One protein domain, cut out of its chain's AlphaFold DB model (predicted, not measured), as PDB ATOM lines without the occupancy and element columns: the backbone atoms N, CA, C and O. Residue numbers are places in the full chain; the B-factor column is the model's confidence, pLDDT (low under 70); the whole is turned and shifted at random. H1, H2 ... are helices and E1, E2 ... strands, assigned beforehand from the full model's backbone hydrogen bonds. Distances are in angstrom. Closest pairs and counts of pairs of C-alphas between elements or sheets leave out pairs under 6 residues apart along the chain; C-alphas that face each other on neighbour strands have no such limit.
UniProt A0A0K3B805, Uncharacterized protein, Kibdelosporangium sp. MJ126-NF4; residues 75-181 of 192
ATOM      1  N   THR A  75      14.937  33.272 -30.377       68.50
ATOM      2  CA  THR A  75      14.888  34.443 -29.521       68.50
ATOM      3  C   THR A  75      13.509  34.437 -28.894       68.50
ATOM      4  O   THR A  75      12.507  34.381 -29.606       68.50
ATOM      5  N   LEU A  76      13.487  34.421 -27.567       76.69
ATOM      6  CA  LEU A  76      12.286  34.629 -26.780       76.69
ATOM      7  C   LEU A  76      12.309  36.081 -26.312       76.69
ATOM      8  O   LEU A  76      13.317  36.522 -25.759       76.69
ATOM      9  N   ALA A  77      11.226  36.810 -26.545       81.38
ATOM     10  CA  ALA A  77      11.066  38.167 -26.045       81.38
ATOM     11  C   ALA A  77       9.737  38.299 -25.300       81.38
ATOM     12  O   ALA A  77       8.732  37.724 -25.714       81.38
ATOM     13  N   PHE A  78       9.762  39.064 -24.212       83.12
ATOM     14  CA  PHE A  78       8.592  39.444 -23.430       83.12
ATOM     15  C   PHE A  78       8.366  40.941 -23.587       83.12
ATOM     16  O   PHE A  78       9.305  41.719 -23.403       83.12
ATOM     17  N   ASP A  79       7.139  41.342 -23.889       84.25
ATOM     18  CA  ASP A  79       6.726  42.740 -23.846       84.25
ATOM     19  C   ASP A  79       5.304  42.885 -23.288       84.25
ATOM     20  O   ASP A  79       4.724  41.935 -22.761       84.25
ATOM     21  N   ALA A  80       4.748  44.094 -23.362       84.50
ATOM     22  CA  ALA A  80       3.416  44.391 -22.847       84.50
ATOM     23  C   ALA A  80       2.281  43.689 -23.616       84.50
ATOM     24  O   ALA A  80       1.176  43.576 -23.091       84.50
ATOM     25  N   GLU A  81       2.524  43.222 -24.840       83.50
ATOM     26  CA  GLU A  81       1.501  42.618 -25.695       83.50
ATOM     27  C   GLU A  81       1.512  41.090 -25.616       83.50
ATOM     28  O   GLU A  81       0.455  40.455 -25.727       83.50
ATOM     29  N   GLY A  82       2.682  40.489 -25.390       83.88
ATOM     30  CA  GLY A  82       2.792  39.046 -25.268       83.88
ATOM     31  C   GLY A  82       4.208  38.498 -25.193       83.88
ATOM     32  O   GLY A  82       5.160  39.116 -24.713       83.88
ATOM     33  N   VAL A  83       4.310  37.265 -25.674       83.69
ATOM     34  CA  VAL A  83       5.533  36.484 -25.780       83.69
ATOM     35  C   VAL A  83       5.815  36.229 -27.246       83.69
ATOM     36  O   VAL A  83       5.037  35.576 -27.939       83.69
ATOM     37  N   TRP A  84       6.959  36.697 -27.716       81.62
ATOM     38  CA  TRP A  84       7.328  36.619 -29.119       81.62
ATOM     39  C   TRP A  84       8.400  35.556 -29.349       81.62
ATOM     40  O   TRP A  84       9.385  35.460 -28.609       81.62
ATOM     41  N   PHE A  85       8.205  34.760 -30.399       75.25
ATOM     42  CA  PHE A  85       9.046  33.642 -30.804       75.25
ATOM     43  C   PHE A  85       9.718  33.961 -32.138       75.25
ATOM     44  O   PHE A  85       9.090  33.997 -33.193       75.25
ATOM     45  N   GLY A  86      11.026  34.191 -32.113       63.62
ATOM     46  CA  GLY A  86      11.763  34.604 -33.303       63.62
ATOM     47  C   GLY A  86      12.924  33.699 -33.634       63.62
ATOM     48  O   GLY A  86      13.592  33.179 -32.747       63.62
ATOM     49  N   HIS A  87      13.236  33.588 -34.918       52.41
ATOM     50  CA  HIS A  87      14.605  33.337 -35.331       52.41
ATOM     51  C   HIS A  87      15.276  34.692 -35.580       52.41
ATOM     52  O   HIS A  87      14.725  35.519 -36.306       52.41
ATOM     53  N   ARG A  88      16.452  34.951 -34.996       46.69
ATOM     54  CA  ARG A  88      17.193  36.193 -35.270       46.69
ATOM     55  C   ARG A  88      17.835  36.099 -36.653       46.69
ATOM     56  O   ARG A  88      19.025  35.834 -36.790       46.69
ATOM     57  N   THR A  89      17.056  36.318 -37.702       45.12
ATOM     58  CA  THR A  89      17.602  36.630 -39.024       45.12
ATOM     59  C   THR A  89      18.059  38.085 -38.953       45.12
ATOM     60  O   THR A  89      17.242  38.963 -38.690       45.12
ATOM     61  N   ARG A  90      19.378  38.325 -39.049       41.09
ATOM     62  CA  ARG A  90      20.044  39.641 -38.908       41.09
ATOM     63  C   ARG A  90      19.124  40.827 -39.255       41.09
ATOM     64  O   ARG A  90      18.822  41.042 -40.423       41.09
ATOM     65  N   GLY A  91      18.726  41.599 -38.242       43.44
ATOM     66  CA  GLY A  91      18.027  42.879 -38.412       43.44
ATOM     67  C   GLY A  91      16.497  42.835 -38.510       43.44
ATOM     68  O   GLY A  91      15.900  43.902 -38.581       43.44
ATOM     69  N   GLN A  92      15.845  41.667 -38.483       46.62
ATOM     70  CA  GLN A  92      14.376  41.606 -38.427       46.62
ATOM     71  C   GLN A  92      13.839  41.552 -36.990       46.62
ATOM     72  O   GLN A  92      14.389  40.858 -36.133       46.62
ATOM     73  N   GLN A  93      12.748  42.289 -36.749       50.78
ATOM     74  CA  GLN A  93      11.928  42.176 -35.541       50.78
ATOM     75  C   GLN A  93      11.323  40.771 -35.443       50.78
ATOM     76  O   GLN A  93      11.014  40.142 -36.458       50.78
ATOM     77  N   VAL A  94      11.159  40.281 -34.214       58.31
ATOM     78  CA  VAL A  94      10.430  39.040 -33.945       58.31
ATOM     79  C   VAL A  94       8.993  39.212 -34.450       58.31
ATOM     80  O   VAL A  94       8.338  40.173 -34.067       58.31
ATOM     81  N   ARG A  95       8.537  38.339 -35.358       55.97
ATOM     82  CA  ARG A  95       7.248  38.499 -36.062       55.97
ATOM     83  C   ARG A  95       6.126  37.606 -35.544       55.97
ATOM     84  O   ARG A  95       4.978  38.029 -35.568       55.97
ATOM     85  N   ASP A  96       6.453  36.405 -35.080       71.31
ATOM     86  CA  ASP A  96       5.459  35.423 -34.649       71.31
ATOM     87  C   ASP A  96       5.469  35.325 -33.121       71.31
ATOM     88  O   ASP A  96       6.532  35.257 -32.508       71.31
ATOM     89  N   GLY A  97       4.304  35.338 -32.478       74.94
ATOM     90  CA  GLY A  97       4.190  35.359 -31.019       74.94
ATOM     91  C   GLY A  97       2.823  34.908 -30.523       74.94
ATOM     92  O   GLY A  97       1.907  34.671 -31.308       74.94
ATOM     93  N   LEU A  98       2.706  34.777 -29.206       80.88
ATOM     94  CA  LEU A  98       1.452  34.579 -28.492       80.88
ATOM     95  C   LEU A  98       1.183  35.792 -27.623       80.88
ATOM     96  O   LEU A  98       2.015  36.177 -26.806       80.88
ATOM     97  N   ARG A  99      -0.004  36.364 -27.767       85.75
ATOM     98  CA  ARG A  99      -0.446  37.477 -26.930       85.75
ATOM     99  C   ARG A  99      -0.792  36.991 -25.521       85.75
ATOM    100  O   ARG A  99      -1.107  35.816 -25.323       85.75
ATOM    101  N   TRP A 100      -0.752  37.878 -24.526       87.25
ATOM    102  CA  TRP A 100      -1.009  37.500 -23.126       87.25
ATOM    103  C   TRP A 100      -2.406  36.912 -22.872       87.25
ATOM    104  O   TRP A 100      -2.575  36.087 -21.975       87.25
ATOM    105  N   ASP A 101      -3.407  37.279 -23.672       86.00
ATOM    106  CA  ASP A 101      -4.753  36.692 -23.651       86.00
ATOM    107  C   ASP A 101      -4.780  35.238 -24.159       86.00
ATOM    108  O   ASP A 101      -5.647  34.453 -23.770       86.00
ATOM    109  N   GLN A 102      -3.799  34.849 -24.973       84.06
ATOM    110  CA  GLN A 102      -3.631  33.501 -25.516       84.06
ATOM    111  C   GLN A 102      -2.749  32.607 -24.637       84.06
ATOM    112  O   GLN A 102      -2.590  31.423 -24.945       84.06
ATOM    113  N   ILE A 103      -2.186  33.135 -23.548       86.75
ATOM    114  CA  ILE A 103      -1.256  32.427 -22.666       86.75
ATOM    115  C   ILE A 103      -1.940  32.135 -21.335       86.75
ATOM    116  O   ILE A 103      -2.344  33.035 -20.610       86.75
ATOM    117  N   ALA A 104      -2.055  30.851 -21.002       86.06
ATOM    118  CA  ALA A 104      -2.540  30.386 -19.712       86.06
ATOM    119  C   ALA A 104      -1.494  30.611 -18.614       86.06
ATOM    120  O   ALA A 104      -1.857  31.057 -17.528       86.06
ATOM    121  N   GLY A 105      -0.215  30.369 -18.916       87.94
ATOM    122  CA  GLY A 105       0.879  30.646 -17.993       87.94
ATOM    123  C   GLY A 105       2.273  30.550 -18.610       87.94
ATOM    124  O   GLY A 105       2.451  30.021 -19.712       87.94
ATOM    125  N   VAL A 106       3.263  31.063 -17.883       88.44
ATOM    126  CA  VAL A 106       4.688  31.038 -18.237       88.44
ATOM    127  C   VAL A 106       5.494  30.561 -17.037       88.44
ATOM    128  O   VAL A 106       5.394  31.139 -15.958       88.44
ATOM    129  N   HIS A 107       6.311  29.533 -17.233       89.38
ATOM    130  CA  HIS A 107       7.231  29.014 -16.223       89.38
ATOM    131  C   HIS A 107       8.667  29.300 -16.657       89.38
ATOM    132  O   HIS A 107       9.110  28.819 -17.702       89.38
ATOM    133  N   VAL A 108       9.392  30.095 -15.872       88.75
ATOM    134  CA  VAL A 108      10.813  30.389 -16.098       88.75
ATOM    135  C   VAL A 108      11.632  29.508 -15.162       88.75
ATOM    136  O   VAL A 108      11.579  29.673 -13.947       88.75
ATOM    137  N   VAL A 109      12.392  28.570 -15.725       88.12
ATOM    138  CA  VAL A 109      13.187  27.601 -14.965       88.12
ATOM    139  C   VAL A 109      14.661  28.018 -15.003       88.12
ATOM    140  O   VAL A 109      15.266  27.993 -16.083       88.12
ATOM    141  N   PRO A 110      15.266  28.391 -13.861       88.88
ATOM    142  CA  PRO A 110      16.677  28.764 -13.791       88.88
ATOM    143  C   PRO A 110      17.591  27.543 -13.937       88.88
ATOM    144  O   PRO A 110      17.141  26.396 -13.935       88.88
ATOM    145  N   VAL A 111      18.902  27.776 -14.019       85.75
ATOM    146  CA  VAL A 111      19.908  26.703 -13.977       85.75
ATOM    147  C   VAL A 111      19.704  25.851 -12.717       85.75
ATOM    148  O   VAL A 111      19.625  26.382 -11.613       85.75
ATOM    149  N   GLY A 112      19.589  24.529 -12.878       82.31
ATOM    150  CA  GLY A 112      19.329  23.603 -11.765       82.31
ATOM    151  C   GLY A 112      17.899  23.638 -11.201       82.31
ATOM    152  O   GLY A 112      17.613  22.937 -10.232       82.31
ATOM    153  N   GLY A 113      16.994  24.423 -11.796       82.31
ATOM    154  CA  GLY A 113      15.586  24.474 -11.410       82.31
ATOM    155  C   GLY A 113      14.834  23.173 -11.710       82.31
ATOM    156  O   GLY A 113      15.199  22.403 -12.601       82.31
ATOM    157  N   ARG A 114      13.753  22.920 -10.963       83.50
ATOM    158  CA  ARG A 114      12.889  21.753 -11.188       83.50
ATOM    159  C   ARG A 114      12.011  21.973 -12.422       83.50
ATOM    160  O   ARG A 114      11.387  23.015 -12.576       83.50
ATOM    161  N   THR A 115      11.924  20.963 -13.282       84.00
ATOM    162  CA  THR A 115      11.008  20.935 -14.429       84.00
ATOM    163  C   THR A 115      10.453  19.529 -14.606       84.00
ATOM    164  O   THR A 115      11.091  18.538 -14.250       84.00
ATOM    165  N   THR A 116       9.251  19.437 -15.162       82.56
ATOM    166  CA  THR A 116       8.648  18.171 -15.595       82.56
ATOM    167  C   THR A 116       8.996  17.831 -17.049       82.56
ATOM    168  O   THR A 116       8.549  16.806 -17.565       82.56
ATOM    169  N   VAL A 117       9.776  18.679 -17.728       81.38
ATOM    170  CA  VAL A 117      10.289  18.422 -19.076       81.38
ATOM    171  C   VAL A 117      11.378  17.344 -19.010       81.38
ATOM    172  O   VAL A 117      12.335  17.487 -18.251       81.38
ATOM    173  N   PRO A 118      11.275  16.265 -19.808       80.94
ATOM    174  CA  PRO A 118      12.295  15.226 -19.845       80.94
ATOM    175  C   PRO A 118      13.685  15.771 -20.237       80.94
ATOM    176  O   PRO A 118      13.780  16.556 -21.187       80.94
ATOM    177  N   PRO A 119      14.777  15.309 -19.596       80.62
ATOM    178  CA  PRO A 119      16.129  15.832 -19.825       80.62
ATOM    179  C   PRO A 119      16.655  15.567 -21.243       80.62
ATOM    180  O   PRO A 119      17.510  16.293 -21.741       80.62
ATOM    181  N   ASN A 120      16.118  14.558 -21.936       79.12
ATOM    182  CA  ASN A 120      16.427  14.293 -23.343       79.12
ATOM    183  C   ASN A 120      15.776  15.298 -24.316       79.12
ATOM    184  O   ASN A 120      16.095  15.283 -25.503       79.12
ATOM    185  N   ARG A 121      14.849  16.147 -23.845       76.88
ATOM    186  CA  ARG A 121      14.183  17.188 -24.641       76.88
ATOM    187  C   ARG A 121      14.753  18.573 -24.368       76.88
ATOM    188  O   ARG A 121      14.998  19.309 -25.319       76.88
ATOM    189  N   ALA A 122      14.949  18.927 -23.102       79.19
ATOM    190  CA  ALA A 122      15.573  20.181 -22.701       79.19
ATOM    191  C   ALA A 122      16.149  20.067 -21.288       79.19
ATOM    192  O   ALA A 122      15.650  19.304 -20.465       79.19
ATOM    193  N   VAL A 123      17.180  20.864 -21.017       83.69
ATOM    194  CA  VAL A 123      17.814  20.991 -19.702       83.69
ATOM    195  C   VAL A 123      17.747  22.465 -19.299       83.69
ATOM    196  O   VAL A 123      17.940  23.316 -20.172       83.69
ATOM    197  N   PRO A 124      17.453  22.791 -18.027       85.31
ATOM    198  CA  PRO A 124      17.482  24.170 -17.561       85.31
ATOM    199  C   PRO A 124      18.852  24.841 -17.792       85.31
ATOM    200  O   PRO A 124      19.880  24.165 -17.692       85.31
ATOM    201  N   PRO A 125      18.892  26.153 -18.078       87.50
ATOM    202  CA  PRO A 125      17.786  27.098 -17.958       87.50
ATOM    203  C   PRO A 125      16.834  27.035 -19.160       87.50
ATOM    204  O   PRO A 125      17.255  26.849 -20.301       87.50
ATOM    205  N   LEU A 126      15.532  27.162 -18.911       88.00
ATOM    206  CA  LEU A 126      14.510  27.092 -19.956       88.00
ATOM    207  C   LEU A 126      13.262  27.903 -19.602       88.00
ATOM    208  O   LEU A 126      13.024  28.222 -18.442       88.00
ATOM    209  N   VAL A 127      12.446  28.210 -20.608       87.50
ATOM    210  CA  VAL A 127      11.112  28.797 -20.433       87.50
ATOM    211  C   VAL A 127      10.063  27.878 -21.029       87.50
ATOM    212  O   VAL A 127      10.200  27.413 -22.162       87.50
ATOM    213  N   GLU A 128       8.992  27.651 -20.281       88.12
ATOM    214  CA  GLU A 128       7.823  26.905 -20.718       88.12
ATOM    215  C   GLU A 128       6.644  27.866 -20.873       88.12
ATOM    216  O   GLU A 128       6.267  28.559 -19.929       88.12
ATOM    217  N   VAL A 129       6.052  27.907 -22.065       87.38
ATOM    218  CA  VAL A 129       4.870  28.726 -22.356       87.38
ATOM    219  C   VAL A 129       3.672  27.811 -22.560       87.38
ATOM    220  O   VAL A 129       3.700  26.906 -23.401       87.38
ATOM    221  N   PHE A 130       2.617  28.059 -21.790       86.62
ATOM    222  CA  PHE A 130       1.378  27.296 -21.809       86.62
ATOM    223  C   PHE A 130       0.294  28.131 -22.484       86.62
ATOM    224  O   PHE A 130      -0.176  29.099 -21.888       86.62
ATOM    225  N   PRO A 131      -0.111  27.810 -23.717       83.38
ATOM    226  CA  PRO A 131      -1.183  28.524 -24.386       83.38
ATOM    227  C   PRO A 131      -2.559  28.104 -23.832       83.38
ATOM    228  O   PRO A 131      -2.740  26.982 -23.361       83.38
ATOM    229  N   VAL A 132      -3.554  28.985 -23.938       82.50
ATOM    230  CA  VAL A 132      -4.960  28.692 -23.593       82.50
ATOM    231  C   VAL A 132      -5.576  27.698 -24.584       82.50
ATOM    232  O   VAL A 132      -6.408  26.871 -24.215       82.50
ATOM    233  N   ARG A 133      -5.168  27.763 -25.857       75.62
ATOM    234  CA  ARG A 133      -5.582  26.841 -26.924       75.62
ATOM    235  C   ARG A 133      -4.356  26.329 -27.681       75.62
ATOM    236  O   ARG A 133      -3.377  27.064 -27.781       75.62
ATOM    237  N   PRO A 134      -4.381  25.105 -28.236       68.81
ATOM    238  CA  PRO A 134      -3.300  24.630 -29.090       68.81
ATOM    239  C   PRO A 134      -3.059  25.621 -30.231       68.81
ATOM    240  O   PRO A 134      -3.996  25.983 -30.938       68.81
ATOM    241  N   VAL A 135      -1.818  26.071 -30.399       66.31
ATOM    242  CA  VAL A 135      -1.474  27.015 -31.464       66.31
ATOM    243  C   VAL A 135      -1.167  26.206 -32.715       66.31
ATOM    244  O   VAL A 135      -0.247  25.385 -32.717       66.31
ATOM    245  N   GLU A 136      -1.931  26.444 -33.777       59.12
ATOM    246  CA  GLU A 136      -1.708  25.846 -35.102       59.12
ATOM    247  C   GLU A 136      -0.609  26.569 -35.905       59.12
ATOM    248  O   GLU A 136      -0.363  26.253 -37.066       59.12
ATOM    249  N   SER A 137       0.071  27.550 -35.301       54.69
ATOM    250  CA  SER A 137       1.057  28.388 -35.987       54.69
ATOM    251  C   SER A 137       2.251  27.579 -36.498       54.69
ATOM    252  O   SER A 137       2.651  26.593 -35.877       54.69
ATOM    253  N   GLY A 138       2.830  28.069 -37.601       55.06
ATOM    254  CA  GLY A 138       3.759  27.379 -38.493       55.06
ATOM    255  C   GLY A 138       5.012  26.736 -37.884       55.06
ATOM    256  O   GLY A 138       5.273  26.779 -36.684       55.06
ATOM    257  N   LYS A 139       5.810  26.133 -38.783       55.12
ATOM    258  CA  LYS A 139       6.941  25.207 -38.537       55.12
ATOM    259  C   LYS A 139       7.792  25.474 -37.280       55.12
ATOM    260  O   LYS A 139       8.312  24.529 -36.701       55.12
ATOM    261  N   LEU A 140       7.958  26.724 -36.851       53.19
ATOM    262  CA  LEU A 140       8.810  27.131 -35.729       53.19
ATOM    263  C   LEU A 140       8.317  26.660 -34.348       53.19
ATOM    264  O   LEU A 140       9.139  26.229 -33.538       53.19
ATOM    265  N   LEU A 141       7.007  26.688 -34.081       54.78
ATOM    266  CA  LEU A 141       6.460  26.248 -32.789       54.78
ATOM    267  C   LEU A 141       6.310  24.721 -32.706       54.78
ATOM    268  O   LEU A 141       6.449  24.148 -31.623       54.78
ATOM    269  N   SER A 142       6.121  24.036 -33.840       50.69
ATOM    270  CA  SER A 142       5.943  22.576 -33.885       50.69
ATOM    271  C   SER A 142       7.163  21.773 -33.416       50.69
ATOM    272  O   SER A 142       6.989  20.689 -32.866       50.69
ATOM    273  N   PHE A 143       8.389  22.295 -33.554       52.25
ATOM    274  CA  PHE A 143       9.605  21.585 -33.119       52.25
ATOM    275  C   PHE A 143       9.834  21.598 -31.599       52.25
ATOM    276  O   PHE A 143      10.747  20.933 -31.113       52.25
ATOM    277  N   ARG A 144       9.041  22.367 -30.845       66.56
ATOM    278  CA  ARG A 144       9.288  22.675 -29.423       66.56
ATOM    279  C   ARG A 144       8.133  22.298 -28.506       66.56
ATOM    280  O   ARG A 144       8.162  22.615 -27.317       66.56
ATOM    281  N   VAL A 145       7.124  21.625 -29.057       63.75
ATOM    282  CA  VAL A 145       5.997  21.104 -28.288       63.75
ATOM    283  C   VAL A 145       6.473  19.914 -27.466       63.75
ATOM    284  O   VAL A 145       6.879  18.891 -28.018       63.75
ATOM    285  N   VAL A 146       6.381  20.030 -26.144       67.12
ATOM    286  CA  VAL A 146       6.617  18.911 -25.230       67.12
ATOM    287  C   VAL A 146       5.300  18.542 -24.562       67.12
ATOM    288  O   VAL A 146       4.698  19.345 -23.850       67.12
ATOM    289  N   ASN A 147       4.875  17.295 -24.759       69.69
ATOM    290  CA  ASN A 147       3.793  16.694 -23.988       69.69
ATOM    291  C   ASN A 147       4.396  16.048 -22.740       69.69
ATOM    292  O   ASN A 147       4.963  14.962 -22.818       69.69
ATOM    293  N   ALA A 148       4.304  16.727 -21.603       69.38
ATOM    294  CA  ALA A 148       4.711  16.194 -20.305       69.38
ATOM    295  C   ALA A 148       3.786  16.759 -19.209       69.38
ATOM    296  O   ALA A 148       3.169  17.799 -19.462       69.38
ATOM    297  N   PRO A 149       3.694  16.136 -18.017       73.00
ATOM    298  CA  PRO A 149       2.789  16.571 -16.950       73.00
ATOM    299  C   PRO A 149       2.994  18.046 -16.589       73.00
ATOM    300  O   PRO A 149       4.144  18.480 -16.514       73.00
ATOM    301  N   PRO A 150       1.933  18.838 -16.381       70.12
ATOM    302  CA  PRO A 150       2.100  20.242 -16.043       70.12
ATOM    303  C   PRO A 150       2.823  20.405 -14.697       70.12
ATOM    304  O   PRO A 150       2.668  19.558 -13.816       70.12
ATOM    305  N   PRO A 151       3.627  21.467 -14.531       72.62
ATOM    306  CA  PRO A 151       4.385  21.704 -13.304       72.62
ATOM    307  C   PRO A 151       3.494  22.118 -12.122       72.62
ATOM    308  O   PRO A 151       3.914  21.980 -10.978       72.62
ATOM    309  N   VAL A 152       2.276  22.609 -12.389       73.06
ATOM    310  CA  VAL A 152       1.287  23.015 -11.379       73.06
ATOM    311  C   VAL A 152      -0.136  22.589 -11.775       73.06
ATOM    312  O   VAL A 152      -0.424  22.442 -12.970       73.06
ATOM    313  N   PRO A 153      -1.055  22.434 -10.803       66.31
ATOM    314  CA  PRO A 153      -2.483  22.278 -11.071       66.31
ATOM    315  C   PRO A 153      -3.064  23.487 -11.828       66.31
ATOM    316  O   PRO A 153      -2.637  24.619 -11.628       66.31
ATOM    317  N   GLY A 154      -4.057  23.261 -12.694       65.94
ATOM    318  CA  GLY A 154      -4.777  24.333 -13.405       65.94
ATOM    319  C   GLY A 154      -4.203  24.725 -14.771       65.94
ATOM    320  O   GLY A 154      -4.893  25.365 -15.560       65.94
ATOM    321  N   VAL A 155      -2.997  24.267 -15.110       69.19
ATOM    322  CA  VAL A 155      -2.401  24.473 -16.435       69.19
ATOM    323  C   VAL A 155      -2.470  23.156 -17.205       69.19
ATOM    324  O   VAL A 155      -1.752  22.211 -16.898       69.19
ATOM    325  N   ARG A 156      -3.380  23.033 -18.177       62.00
ATOM    326  CA  ARG A 156      -3.618  21.779 -18.919       62.00
ATOM    327  C   ARG A 156      -3.342  21.999 -20.404       62.00
ATOM    328  O   ARG A 156      -3.945  22.879 -21.000       62.00
ATOM    329  N   GLY A 157      -2.479  21.185 -21.015       62.72
ATOM    330  CA  GLY A 157      -2.303  21.185 -22.473       62.72
ATOM    331  C   GLY A 157      -0.863  21.040 -22.964       62.72
ATOM    332  O   GLY A 157       0.069  20.834 -22.190       62.72
ATOM    333  N   LYS A 158      -0.711  21.134 -24.291       72.38
ATOM    334  CA  LYS A 158       0.580  21.224 -24.990       72.38
ATOM    335  C   LYS A 158       1.324  22.472 -24.509       72.38
ATOM    336  O   LYS A 158       0.730  23.543 -24.519       72.38
ATOM    337  N   ARG A 159       2.603  22.353 -24.151       80.12
ATOM    338  CA  ARG A 159       3.473  23.501 -23.827       80.12
ATOM    339  C   ARG A 159       4.611  23.634 -24.825       80.12
ATOM    340  O   ARG A 159       5.077  22.633 -25.377       80.12
ATOM    341  N   TYR A 160       5.074  24.862 -25.007       81.88
ATOM    342  CA  TYR A 160       6.245  25.183 -25.816       81.88
ATOM    343  C   TYR A 160       7.446  25.403 -24.909       81.88
ATOM    344  O   TYR A 160       7.373  26.207 -23.982       81.88
ATOM    345  N   VAL A 161       8.539  24.686 -25.171       82.75
ATOM    346  CA  VAL A 161       9.756  24.749 -24.353       82.75
ATOM    347  C   VAL A 161      10.874  25.449 -25.123       82.75
ATOM    348  O   VAL A 161      11.222  25.090 -26.254       82.75
ATOM    349  N   PHE A 162      11.471  26.448 -24.484       80.69
ATOM    350  CA  PHE A 162      12.577  27.236 -25.006       80.69
ATOM    351  C   PHE A 162      13.784  27.088 -24.089       80.69
ATOM    352  O   PHE A 162      13.839  27.705 -23.032       80.69
ATOM    353  N   GLY A 163      14.754  26.264 -24.495       79.94
ATOM    354  CA  GLY A 163      16.058  26.224 -23.833       79.94
ATOM    355  C   GLY A 163      16.769  27.571 -23.966       79.94
ATOM    356  O   GLY A 163      16.825  28.134 -25.063       79.94
ATOM    357  N   LEU A 164      17.284  28.071 -22.849       78.31
ATOM    358  CA  LEU A 164      18.051  29.304 -22.748       78.31
ATOM    359  C   LEU A 164      19.553  28.985 -22.718       78.31
ATOM    360  O   LEU A 164      19.965  27.852 -22.464       78.31
ATOM    361  N   ALA A 165      20.388  29.985 -22.997       78.50
ATOM    362  CA  ALA A 165      21.826  29.842 -22.791       78.50
ATOM    363  C   ALA A 165      22.127  29.771 -21.285       78.50
ATOM    364  O   ALA A 165      21.419  30.390 -20.491       78.50
ATOM    365  N   ALA A 166      23.159  29.024 -20.889       77.69
ATOM    366  CA  ALA A 166      23.480  28.783 -19.477       77.69
ATOM    367  C   ALA A 166      23.766  30.070 -18.676       77.69
ATOM    368  O   ALA A 166      23.559  30.097 -17.469       77.69
ATOM    369  N   ASP A 167      24.211  31.124 -19.355       78.25
ATOM    370  CA  ASP A 167      24.507  32.459 -18.833       78.25
ATOM    371  C   ASP A 167      23.310  33.426 -18.892       78.25
ATOM    372  O   ASP A 167      23.449  34.605 -18.574       78.25
ATOM    373  N   THR A 168      22.130  32.957 -19.308       80.69
ATOM    374  CA  THR A 168      20.939  33.811 -19.394       80.69
ATOM    375  C   THR A 168      20.470  34.205 -17.997       80.69
ATOM    376  O   THR A 168      20.182  33.340 -17.169       80.69
ATOM    377  N   ASP A 169      20.307  35.508 -17.767       84.12
ATOM    378  CA  ASP A 169      19.709  36.032 -16.541       84.12
ATOM    379  C   ASP A 169      18.201  35.741 -16.501       84.12
ATOM    380  O   ASP A 169      17.360  36.491 -17.010       84.12
ATOM    381  N   THR A 170      17.849  34.615 -15.884       85.44
ATOM    382  CA  THR A 170      16.455  34.215 -15.708       85.44
ATOM    383  C   THR A 170      15.705  35.106 -14.721       85.44
ATOM    384  O   THR A 170      14.485  35.171 -14.813       85.44
ATOM    385  N   ALA A 171      16.384  35.815 -13.810       86.56
ATOM    386  CA  ALA A 171      15.716  36.694 -12.849       86.56
ATOM    387  C   ALA A 171      15.099  37.909 -13.552       86.56
ATOM    388  O   ALA A 171      13.946  38.254 -13.291       86.56
ATOM    389  N   THR A 172      15.817  38.498 -14.511       86.38
ATOM    390  CA  THR A 172      15.277  39.575 -15.354       86.38
ATOM    391  C   THR A 172      14.090  39.096 -16.197       86.38
ATOM    392  O   THR A 172      13.103  39.819 -16.332       86.38
ATOM    393  N   LEU A 173      14.138  37.867 -16.727       84.25
ATOM    394  CA  LEU A 173      13.008  37.284 -17.465       84.25
ATOM    395  C   LEU A 173      11.792  37.056 -16.559       84.25
ATOM    396  O   LEU A 173      10.682  37.420 -16.939       84.25
ATOM    397  N   THR A 174      11.992  36.522 -15.354       87.31
ATOM    398  CA  THR A 174      10.924  36.363 -14.359       87.31
ATOM    399  C   THR A 174      10.291  37.708 -14.004       87.31
ATOM    400  O   THR A 174       9.071  37.847 -14.064       87.31
ATOM    401  N   ALA A 175      11.108  38.730 -13.737       86.56
ATOM    402  CA  ALA A 175      10.623  40.075 -13.439       86.56
ATOM    403  C   ALA A 175       9.850  40.701 -14.615       86.56
ATOM    404  O   ALA A 175       8.906  41.461 -14.401       86.56
ATOM    405  N   ALA A 176      10.225  40.387 -15.859       85.56
ATOM    406  CA  ALA A 176       9.484  40.824 -17.037       85.56
ATOM    407  C   ALA A 176       8.097  40.164 -17.120       85.56
ATOM    408  O   ALA A 176       7.121  40.852 -17.416       85.56
ATOM    409  N   VAL A 177       7.987  38.866 -16.808       86.62
ATOM    410  CA  VAL A 177       6.690  38.169 -16.740       86.62
ATOM    411  C   VAL A 177       5.800  38.797 -15.668       86.62
ATOM    412  O   VAL A 177       4.652  39.124 -15.955       86.62
ATOM    413  N   ASP A 178       6.333  39.040 -14.471       87.50
ATOM    414  CA  ASP A 178       5.570  39.661 -13.380       87.50
ATOM    415  C   ASP A 178       5.101  41.080 -13.731       87.50
ATOM    416  O   ASP A 178       4.000  41.486 -13.359       87.50
ATOM    417  N   ARG A 179       5.921  41.827 -14.479       87.38
ATOM    418  CA  ARG A 179       5.607  43.191 -14.915       87.38
ATOM    419  C   ARG A 179       4.513  43.237 -15.978       87.38
ATOM    420  O   ARG A 179       3.638  44.093 -15.893       87.38
ATOM    421  N   TYR A 180       4.595  42.387 -17.000       85.44
ATOM    422  CA  TYR A 180       3.711  42.468 -18.169       85.44
ATOM    423  C   TYR A 180       2.481  41.560 -18.076       85.44
ATOM    424  O   TYR A 180       1.487  41.811 -18.750       85.44
ATOM    425  N   ALA A 181       2.521  40.528 -17.232       80.69
ATOM    426  CA  ALA A 181       1.489  39.502 -17.157       80.69
ATOM    427  C   ALA A 181       1.280  39.004 -15.722       80.69
ATOM    428  O   ALA A 181       1.442  37.817 -15.417       80.69
TER     429      ALA A 181
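What this domain is: This is residues 75 to 181 of the 192 residues of an uncharacterized protein of Kibdelosporangium sp. MJ126-NF4 (UniProt A0A0K3B805). Two small three-stranded sheets stand roughly face to face with their strands crossed, E1 E2 E3 over E4 E5 E6, and few of their C-alphas come close. H2 covers one side of the pair and short H1 sits at the opposite side, while two long links loop out from E4 E5 E6, residues 110 to 125 with their C-alphas 11 to 17 A from the mean of all C-alphas and residues 143 to 158 with theirs 9 to 18 A from it, the second tied to the edge of that sheet where residues 145 to 146 pair antiparallel with residues 159 to 160 of E6. The printed part has 107 residues, with named elements in the order E1 E2 E3 E4 E5 H1 E6 H2; both sheets are antiparallel, in the orders E1 - E2 - E3 and E4 - E5 - E6. The class is mixed, helices and strands, with under half of the residues, 47, in named elements. The whole is compact, with a radius of gyration of the C-alphas of 13.1 A and spans of 34 by 31 by 28 A.

How they stand to each other: E1, residues 75 to 78, E2, residues 82 to 87, and E3, residues 96 to 99, form a meander, each strand the antiparallel neighbour of the one before. E1 and E2 are a hairpin, with N 75 and O 86 2.7 A apart, within hydrogen-bond range. E2 and E3 are a hairpin too, with N 85 and O 96 at 2.7 A. E4, residues 103 to 109, and E3 meet only through their link. E4 and E5, residues 126 to 131, are an antiparallel hairpin at 169 degrees, with N 107 and O 128 at 2.9 A. E6, residues 159 to 163, is the antiparallel neighbour of E5, with N 127 and O 162 at 2.8 A. Between the sheets, the closest C-alphas of E1 and E6 are those of Leu 76 and Phe 162, 7.6 A apart. H1, residues 139 to 142, only grazes both sheets. H2, residues 170 to 180, makes two layers with each sheet, a helix on one face of it. It lies over E4 at a height over the sheet of 9.6 A and runs along the strands, at 16 degrees to E4 on the local plane; the closest C-alphas are those of Val 108 and Thr 174, 6.2 A apart. The closest C-alphas of E1 and H2 are those of Phe 78 and Ala 176, 6.6 A apart. H1 and H2 are apart. In H2 every O i to N i+4 pair is within hydrogen-bond range; H1 is too short for such a pair, and its one O i to N i+3 pair is not within range.

Where its parts are: E1 begins at C-alpha 75, (14.888, 34.443, -29.521). E2 is 16.5 A long, E4 17.1 A, E5 16.4 A and E6 12.9 A. H2 measures 15.4 A and ends at C-alpha 180, (3.711, 42.468, -18.169).

The domain as a whole: The C-alphas of Gly 91 and Pro 153 are the two farthest apart, 39.9 A. The printed part has no cut; the links E4 to E5 and H1 to E6 are long. The mean pLDDT of the printed part is 75.6, with residue 75 and residues 86 to 95, 134 to 148 and 153 to 157 under 70.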